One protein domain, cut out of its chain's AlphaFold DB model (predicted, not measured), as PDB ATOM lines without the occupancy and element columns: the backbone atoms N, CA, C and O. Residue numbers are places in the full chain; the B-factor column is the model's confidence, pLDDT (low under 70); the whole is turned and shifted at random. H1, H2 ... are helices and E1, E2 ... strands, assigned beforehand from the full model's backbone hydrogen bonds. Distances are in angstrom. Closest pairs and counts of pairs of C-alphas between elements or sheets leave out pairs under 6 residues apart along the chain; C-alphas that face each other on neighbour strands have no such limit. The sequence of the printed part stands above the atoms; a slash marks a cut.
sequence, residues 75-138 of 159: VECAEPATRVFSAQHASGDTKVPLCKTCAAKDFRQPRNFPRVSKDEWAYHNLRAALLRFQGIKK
ATOM      1  N   VAL A  75       5.442  36.342  -7.573       89.56
ATOM      2  CA  VAL A  75       4.396  35.604  -8.295       89.56
ATOM      3  C   VAL A  75       3.118  35.420  -7.459       89.56
ATOM      4  O   VAL A  75       2.007  35.471  -7.988       89.56
ATOM      5  N   GLU A  76       3.250  35.298  -6.134       89.44
ATOM      6  CA  GLU A  76       2.124  35.044  -5.226       89.44
ATOM      7  C   GLU A  76       1.301  36.293  -4.883       89.44
ATOM      8  O   GLU A  76       0.072  36.241  -4.865       89.44
ATOM      9  N   CYS A  77       1.951  37.425  -4.602       87.50
ATOM     10  CA  CYS A  77       1.267  38.627  -4.097       87.50
ATOM     11  C   CYS A  77       1.478  39.895  -4.930       87.50
ATOM     12  O   CYS A  77       0.842  40.897  -4.629       87.50
ATOM     13  N   ALA A  78       2.311  39.851  -5.971       87.19
ATOM     14  CA  ALA A  78       2.734  40.988  -6.797       87.19
ATOM     15  C   ALA A  78       3.497  42.113  -6.071       87.19
ATOM     16  O   ALA A  78       3.783  43.134  -6.682       87.19
ATOM     17  N   GLU A  79       3.890  41.914  -4.811       88.81
ATOM     18  CA  GLU A  79       4.857  42.786  -4.130       88.81
ATOM     19  C   GLU A  79       6.249  42.693  -4.773       88.81
ATOM     20  O   GLU A  79       6.569  41.648  -5.348       88.81
ATOM     21  N   PRO A  80       7.127  43.700  -4.625       90.62
ATOM     22  CA  PRO A  80       8.500  43.629  -5.114       90.62
ATOM     23  C   PRO A  80       9.210  42.339  -4.679       90.62
ATOM     24  O   PRO A  80       9.254  41.970  -3.497       90.62
ATOM     25  N   ALA A  81       9.753  41.613  -5.655       92.75
ATOM     26  CA  ALA A  81      10.466  40.381  -5.390       92.75
ATOM     27  C   ALA A  81      11.820  40.701  -4.759       92.75
ATOM     28  O   ALA A  81      12.622  41.464  -5.285       92.75
ATOM     29  N   THR A  82      12.097  40.059  -3.630       91.50
ATOM     30  CA  THR A  82      13.397  40.181  -2.952       91.50
ATOM     31  C   THR A  82      14.359  39.076  -3.361       91.50
ATOM     32  O   THR A  82      15.559  39.172  -3.120       91.50
ATOM     33  N   ARG A  83      13.823  37.983  -3.915       89.31
ATOM     34  CA  ARG A  83      14.574  36.796  -4.315       89.31
ATOM     35  C   ARG A  83      13.955  36.175  -5.547       89.31
ATOM     36  O   ARG A  83      12.739  36.187  -5.701       89.31
ATOM     37  N   VAL A  84      14.806  35.576  -6.368       90.38
ATOM     38  CA  VAL A  84      14.407  34.791  -7.530       90.38
ATOM     39  C   VAL A  84      14.947  33.385  -7.338       90.38
ATOM     40  O   VAL A  84      16.151  33.202  -7.166       90.38
ATOM     41  N   PHE A  85      14.052  32.402  -7.313       88.00
ATOM     42  CA  PHE A  85      14.407  30.995  -7.176       88.00
ATOM     43  C   PHE A  85      14.418  30.346  -8.556       88.00
ATOM     44  O   PHE A  85      13.446  30.468  -9.297       88.00
ATOM     45  N   SER A  86      15.506  29.666  -8.906       82.38
ATOM     46  CA  SER A  86      15.566  28.891 -10.147       82.38
ATOM     47  C   SER A  86      14.933  27.516  -9.942       82.38
ATOM     48  O   SER A  86      15.315  26.776  -9.032       82.38
ATOM     49  N   ALA A  87      13.990  27.186 -10.814       71.81
ATOM     50  CA  ALA A  87      13.388  25.879 -10.992       71.81
ATOM     51  C   ALA A  87      13.876  25.297 -12.331       71.81
ATOM     52  O   ALA A  87      13.614  25.875 -13.378       71.81
ATOM     53  N   GLN A  88      14.619  24.188 -12.304       70.50
ATOM     54  CA  GLN A  88      15.286  23.620 -13.492       70.50
ATOM     55  C   GLN A  88      14.351  22.777 -14.371       70.50
ATOM     56  O   GLN A  88      14.219  21.592 -14.089       70.50
ATOM     57  N   HIS A  89      13.653  23.341 -15.366       62.44
ATOM     58  CA  HIS A  89      12.731  22.579 -16.229       62.44
ATOM     59  C   HIS A  89      13.500  21.795 -17.277       62.44
ATOM     60  O   HIS A  89      14.530  22.248 -17.772       62.44
ATOM     61  N   ALA A  90      12.957  20.647 -17.694       61.78
ATOM     62  CA  ALA A  90      13.466  19.918 -18.857       61.78
ATOM     63  C   ALA A  90      13.445  20.777 -20.143       61.78
ATOM     64  O   ALA A  90      14.163  20.489 -21.092       61.78
ATOM     65  N   SER A  91      12.653  21.858 -20.157       63.97
ATOM     66  CA  SER A  91      12.526  22.826 -21.254       63.97
ATOM     67  C   SER A  91      13.230  24.166 -20.979       63.97
ATOM     68  O   SER A  91      13.089  25.091 -21.775       63.97
ATOM     69  N   GLY A  92      13.968  24.294 -19.866       69.94
ATOM     70  CA  GLY A  92      14.725  25.500 -19.506       69.94
ATOM     71  C   GLY A  92      14.584  25.940 -18.043       69.94
ATOM     72  O   GLY A  92      13.814  25.389 -17.268       69.94
ATOM     73  N   ASP A  93      15.333  26.964 -17.636       70.56
ATOM     74  CA  ASP A  93      15.266  27.488 -16.266       70.56
ATOM     75  C   ASP A  93      14.021  28.368 -16.052       70.56
ATOM     76  O   ASP A  93      13.966  29.520 -16.494       70.56
ATOM     77  N   THR A  94      13.046  27.868 -15.293       78.31
ATOM     78  CA  THR A  94      11.904  28.659 -14.822       78.31
ATOM     79  C   THR A  94      12.323  29.469 -13.600       78.31
ATOM     80  O   THR A  94      12.794  28.934 -12.598       78.31
ATOM     81  N   LYS A  95      12.150  30.790 -13.648       86.38
ATOM     82  CA  LYS A  95      12.466  31.682 -12.524       86.38
ATOM     83  C   LYS A  95      11.206  32.003 -11.733       86.38
ATOM     84  O   LYS A  95      10.244  32.517 -12.289       86.38
ATOM     85  N   VAL A  96      11.243  31.756 -10.426       89.44
ATOM     86  CA  VAL A  96      10.128  31.994  -9.502       89.44
ATOM     87  C   VAL A  96      10.482  33.144  -8.549       89.44
ATOM     88  O   VAL A  96      11.167  32.930  -7.542       89.44
ATOM     89  N   PRO A  97      10.081  34.388  -8.864       91.56
ATOM     90  CA  PRO A  97      10.316  35.541  -8.002       91.56
ATOM     91  C   PRO A  97       9.382  35.536  -6.782       91.56
ATOM     92  O   PRO A  97       8.168  35.390  -6.913       91.56
ATOM     93  N   LEU A  98       9.934  35.736  -5.581       92.38
ATOM     94  CA  LEU A  98       9.178  35.855  -4.329       92.38
ATOM     95  C   LEU A  98       9.635  37.056  -3.487       92.38
ATOM     96  O   LEU A  98      10.828  37.362  -3.353       92.38
ATOM     97  N   CYS A  99       8.673  37.720  -2.847       92.31
ATOM     98  CA  CYS A  99       8.940  38.697  -1.792       92.31
ATOM     99  C   CYS A  99       9.358  37.991  -0.489       92.31
ATOM    100  O   CYS A  99       9.177  36.779  -0.321       92.31
ATOM    101  N   LYS A 100       9.894  38.760   0.465       91.38
ATOM    102  CA  LYS A 100      10.382  38.243   1.753       91.38
ATOM    103  C   LYS A 100       9.295  37.490   2.526       91.38
ATOM    104  O   LYS A 100       9.578  36.431   3.082       91.38
ATOM    105  N   THR A 101       8.069  38.012   2.523       92.00
ATOM    106  CA  THR A 101       6.924  37.443   3.247       92.00
ATOM    107  C   THR A 101       6.488  36.110   2.646       92.00
ATOM    108  O   THR A 101       6.365  35.124   3.365       92.00
ATOM    109  N   CYS A 102       6.323  36.032   1.322       91.31
ATOM    110  CA  CYS A 102       5.951  34.782   0.654       91.31
ATOM    111  C   CYS A 102       7.054  33.723   0.755       91.31
ATOM    112  O   CYS A 102       6.753  32.561   1.003       91.31
ATOM    113  N   ALA A 103       8.327  34.114   0.652       90.19
ATOM    114  CA  ALA A 103       9.455  33.194   0.810       90.19
ATOM    115  C   ALA A 103       9.614  32.642   2.243       90.19
ATOM    116  O   ALA A 103      10.348  31.673   2.445       90.19
ATOM    117  N   ALA A 104       8.977  33.266   3.240       89.56
ATOM    118  CA  ALA A 104       8.993  32.819   4.632       89.56
ATOM    119  C   ALA A 104       7.851  31.849   4.980       89.56
ATOM    120  O   ALA A 104       7.893  31.237   6.045       89.56
ATOM    121  N   LYS A 105       6.845  31.697   4.107       90.31
ATOM    122  CA  LYS A 105       5.732  30.766   4.329       90.31
ATOM    123  C   LYS A 105       6.208  29.312   4.327       90.31
ATOM    124  O   LYS A 105       7.225  28.972   3.716       90.31
ATOM    125  N   ASP A 106       5.433  28.440   4.972       86.75
ATOM    126  CA  ASP A 106       5.674  26.999   4.925       86.75
ATOM    127  C   ASP A 106       5.394  26.452   3.516       86.75
ATOM    128  O   ASP A 106       4.246  26.313   3.095       86.75
ATOM    129  N   PHE A 107       6.464  26.142   2.790       84.19
ATOM    130  CA  PHE A 107       6.455  25.597   1.429       84.19
ATOM    131  C   PHE A 107       6.141  24.098   1.373       84.19
ATOM    132  O   PHE A 107       6.142  23.502   0.298       84.19
ATOM    133  N   ARG A 108       5.912  23.445   2.517       86.06
ATOM    134  CA  ARG A 108       5.406  22.066   2.541       86.06
ATOM    135  C   ARG A 108       3.913  22.014   2.241       86.06
ATOM    136  O   ARG A 108       3.423  20.960   1.857       86.06
ATOM    137  N   GLN A 109       3.212  23.138   2.391       88.12
ATOM    138  CA  GLN A 109       1.769  23.236   2.213       88.12
ATOM    139  C   GLN A 109       1.440  23.992   0.912       88.12
ATOM    140  O   GLN A 109       1.574  25.218   0.887       88.12
ATOM    141  N   PRO A 110       0.949  23.310  -0.143       87.50
ATOM    142  CA  PRO A 110       0.622  23.939  -1.432       87.50
ATOM    143  C   PRO A 110      -0.335  25.126  -1.315       87.50
ATOM    144  O   PRO A 110      -0.156  26.135  -1.988       87.50
ATOM    145  N   ARG A 111      -1.279  25.068  -0.367       89.62
ATOM    146  CA  ARG A 111      -2.226  26.156  -0.065       89.62
ATOM    147  C   ARG A 111      -1.573  27.508   0.254       89.62
ATOM    148  O   ARG A 111      -2.223  28.539   0.130       89.62
ATOM    149  N   ASN A 112      -0.305  27.523   0.670       87.81
ATOM    150  CA  ASN A 112       0.424  28.758   0.964       87.81
ATOM    151  C   ASN A 112       0.946  29.469  -0.298       87.81
ATOM    152  O   ASN A 112       1.301  30.653  -0.216       87.81
ATOM    153  N   PHE A 113       0.962  28.756  -1.430       89.19
ATOM    154  CA  PHE A 113       1.456  29.179  -2.742       89.19
ATOM    155  C   PHE A 113       0.423  28.874  -3.844       89.19
ATOM    156  O   PHE A 113       0.727  28.144  -4.785       89.19
ATOM    157  N   PRO A 114      -0.817  29.388  -3.729       87.75
ATOM    158  CA  PRO A 114      -1.936  29.002  -4.591       87.75
ATOM    159  C   PRO A 114      -1.740  29.327  -6.079       87.75
ATOM    160  O   PRO A 114      -2.512  28.848  -6.909       87.75
ATOM    161  N   ARG A 115      -0.773  30.182  -6.436       86.19
ATOM    162  CA  ARG A 115      -0.477  30.503  -7.838       86.19
ATOM    163  C   ARG A 115       0.579  29.578  -8.406       86.19
ATOM    164  O   ARG A 115       0.334  28.974  -9.443       86.19
ATOM    165  N   VAL A 116       1.712  29.435  -7.722       85.81
ATOM    166  CA  VAL A 116       2.777  28.532  -8.172       85.81
ATOM    167  C   VAL A 116       2.309  27.082  -8.122       85.81
ATOM    168  O   VAL A 116       2.658  26.320  -9.008       85.81
ATOM    169  N   SER A 117       1.464  26.704  -7.157       88.44
ATOM    170  CA  SER A 117       0.941  25.337  -7.045       88.44
ATOM    171  C   SER A 117       0.036  24.904  -8.200       88.44
ATOM    172  O   SER A 117      -0.302  23.728  -8.265       88.44
ATOM    173  N   LYS A 118      -0.391  25.821  -9.081       86.94
ATOM    174  CA  LYS A 118      -1.117  25.465 -10.313       86.94
ATOM    175  C   LYS A 118      -0.213  24.786 -11.341       86.94
ATOM    176  O   LYS A 118      -0.710  24.060 -12.190       86.94
ATOM    177  N   ASP A 119       1.089  25.036 -11.255       85.81
ATOM    178  CA  ASP A 119       2.125  24.342 -12.004       85.81
ATOM    179  C   ASP A 119       2.870  23.433 -11.017       85.81
ATOM    180  O   ASP A 119       3.746  23.868 -10.261       85.81
ATOM    181  N   GLU A 120       2.470  22.157 -10.973       85.38
ATOM    182  CA  GLU A 120       3.027  21.170 -10.038       85.38
ATOM    183  C   GLU A 120       4.549  21.084 -10.133       85.38
ATOM    184  O   GLU A 120       5.255  20.944  -9.127       85.38
ATOM    185  N   TRP A 121       5.059  21.215 -11.354       83.88
ATOM    186  CA  TRP A 121       6.467  21.104 -11.647       83.88
ATOM    187  C   TRP A 121       7.222  22.340 -11.129       83.88
ATOM    188  O   TRP A 121       8.214  22.208 -10.398       83.88
ATOM    189  N   ALA A 122       6.719  23.552 -11.394       82.94
ATOM    190  CA  ALA A 122       7.284  24.780 -10.832       82.94
ATOM    191  C   ALA A 122       7.234  24.776  -9.295       82.94
ATOM    192  O   ALA A 122       8.197  25.185  -8.639       82.94
ATOM    193  N   TYR A 123       6.152  24.259  -8.709       87.81
ATOM    194  CA  TYR A 123       5.998  24.151  -7.262       87.81
ATOM    195  C   TYR A 123       6.979  23.162  -6.625       87.81
ATOM    196  O   TYR A 123       7.620  23.494  -5.621       87.81
ATOM    197  N   HIS A 124       7.162  21.976  -7.212       85.88
ATOM    198  CA  HIS A 124       8.129  20.989  -6.728       85.88
ATOM    199  C   HIS A 124       9.552  21.566  -6.687       85.88
ATOM    200  O   HIS A 124      10.278  21.439  -5.695       85.88
ATOM    201  N   ASN A 125       9.935  22.283  -7.739       84.81
ATOM    202  CA  ASN A 125      11.251  22.901  -7.821       84.81
ATOM    203  C   ASN A 125      11.412  24.110  -6.907       84.81
ATOM    204  O   ASN A 125      12.465  24.264  -6.283       84.81
ATOM    205  N   LEU A 126      10.370  24.934  -6.767       86.06
ATOM    206  CA  LEU A 126      10.350  26.001  -5.775       86.06
ATOM    207  C   LEU A 126      10.570  25.423  -4.372       86.06
ATOM    208  O   LEU A 126      11.404  25.931  -3.621       86.06
ATOM    209  N   ARG A 127       9.887  24.326  -4.029       87.19
ATOM    210  CA  ARG A 127      10.070  23.610  -2.760       87.19
ATOM    211  C   ARG A 127      11.511  23.129  -2.587       87.19
ATOM    212  O   ARG A 127      12.097  23.365  -1.530       87.19
ATOM    213  N   ALA A 128      12.120  22.524  -3.607       84.19
ATOM    214  CA  ALA A 128      13.525  22.107  -3.564       84.19
ATOM    215  C   ALA A 128      14.497  23.296  -3.404       84.19
ATOM    216  O   ALA A 128      15.493  23.212  -2.678       84.19
ATOM    217  N   ALA A 129      14.225  24.429  -4.056       84.94
ATOM    218  CA  ALA A 129      15.020  25.647  -3.930       84.94
ATOM    219  C   ALA A 129      14.886  26.285  -2.534       84.94
ATOM    220  O   ALA A 129      15.891  26.655  -1.921       84.94
ATOM    221  N   LEU A 130      13.668  26.351  -1.990       85.31
ATOM    222  CA  LEU A 130      13.396  26.864  -0.646       85.31
ATOM    223  C   LEU A 130      13.991  25.966   0.447       85.31
ATOM    224  O   LEU A 130      14.536  26.490   1.420       85.31
ATOM    225  N   LEU A 131      13.973  24.639   0.267       84.50
ATOM    226  CA  LEU A 131      14.648  23.687   1.158       84.50
ATOM    227  C   LEU A 131      16.147  23.966   1.252       84.50
ATOM    228  O   LEU A 131      16.676  24.091   2.356       84.50
ATOM    229  N   ARG A 132      16.824  24.117   0.106       81.50
ATOM    230  CA  ARG A 132      18.251  24.470   0.056       81.50
ATOM    231  C   ARG A 132      18.506  25.804   0.750       81.50
ATOM    232  O   ARG A 132      19.382  25.905   1.605       81.50
ATOM    233  N   PHE A 133      17.686  26.808   0.450       78.25
ATOM    234  CA  PHE A 133      17.823  28.140   1.023       78.25
ATOM    235  C   PHE A 133      17.655  28.164   2.557       78.25
ATOM    236  O   PHE A 133      18.436  28.807   3.262       78.25
ATOM    237  N   GLN A 134      16.664  27.451   3.100       75.69
ATOM    238  CA  GLN A 134      16.458  27.356   4.549       75.69
ATOM    239  C   GLN A 134      17.472  26.430   5.237       75.69
ATOM    240  O   GLN A 134      17.866  26.700   6.371       75.69
ATOM    241  N   GLY A 135      17.936  25.378   4.556       63.00
ATOM    242  CA  GLY A 135      19.003  24.498   5.036       63.00
ATOM    243  C   GLY A 135      20.341  25.226   5.202       63.00
ATOM    244  O   GLY A 135      21.033  25.008   6.193       63.00
ATOM    245  N   ILE A 136      20.662  26.164   4.301       57.50
ATOM    246  CA  ILE A 136      21.862  27.016   4.398       57.50
ATOM    247  C   ILE A 136      21.799  27.934   5.628       57.50
ATOM    248  O   ILE A 136      22.805  28.115   6.312       57.50
ATOM    249  N   LYS A 137      20.616  28.454   5.990       54.56
ATOM    250  CA  LYS A 137      20.454  29.288   7.197       54.56
ATOM    251  C   LYS A 137      20.719  28.547   8.513       54.56
ATOM    252  O   LYS A 137      20.951  29.205   9.522       54.56
ATOM    253  N   LYS A 138      20.685  27.209   8.529       46.97
ATOM    254  CA  LYS A 138      20.888  26.398   9.743       46.97
ATOM    255  C   LYS A 138      22.347  26.009  10.021       46.97
ATOM    256  O   LYS A 138      22.580  25.275  10.977       46.97
TER     257      LYS A 138
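AT A GLANCE: This is residues 75 to 138 of the 159 residues of the protein "Hypothetical protein" of Vitrella brassicaformis (UniProt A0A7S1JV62). Picture a hairpin of two strands, E1 and E2, with one long helix, H2, packed across it, mostly on E1. A short helix, H1, follows at the end of the hairpin away from its turn, and a long loop, residues 104 to 119, leads from there to the beginning of H2. The printed part has 64 residues with two named strands and two named helices, in the order E1, E2, H1, H2; the sheet has the order E1 - E2 and is antiparallel, and the class is mixed, helices and strands. The whole is compact, with a radius of gyration of the C-alphas of 10.9 A, and rounded, spanning 29 by 26 by 22 A.

HOW THE PARTS SIT: Start at Val 75 and go along the backbone to E1, residues 83 to 89, and E2, residues 92 to 98. They are antiparallel neighbours and form a hairpin, their directions 153 degrees apart. Look at N 85 and O 96, 2.9 A apart, and at N 94 and O 87, 2.8 A apart; both pairs are within hydrogen-bond range. Next comes H1, residues 100 to 103; the closest C-alphas of E1 and H1 are those of Arg 83 and Lys 100, 7.5 A apart. Further on is H2, residues 120 to 137. Between E1 and H2 you will find 13 pairs of C-alphas within 8 A, the closest those of Ala 87 and Asn 125 at 4.8 A. Between E2 and H2 there are 3 such pairs, the closest those of Val 96 and Leu 126 at 7.1 A. H1 and H2 are close but not clearly touching, with the closest C-alphas, those of Ala 103 and Leu 130, 7.6 A apart. In H2, 13 of 14 O i to N i+4 pairs are within hydrogen-bond range; H1 is too short for such a pair, and its one O i to N i+3 pair is not within range.

IN THESE COORDINATES: Find C-alpha 83 at (14.574, 36.796, -4.315); from there E1 runs 18.6 A to C-alpha 89. E2 runs 19.2 A from C-alpha 92 to C-alpha 98 at (9.178, 35.855, -4.329). H1, four residues from Lys 100 to Ala 103, measures 5.2 A. H2 begins at C-alpha 120 at (3.027, 21.170, -10.038) and runs 25.8 A to C-alpha 137 at (20.454, 29.288, 7.197).

THE WHOLE: The two C-alphas farthest apart are those of Ser 91 and Lys 138, at 32.3 A. The printed part has no cut. The links from E1 to E2 and from E2 to H1 are tight, and the link from H1 to H2, 16 residues, is long. The mean pLDDT of the printed part is 83.0; look for values under 70 at residues 89 to 92 and 135 to 138, where the model's confidence is low.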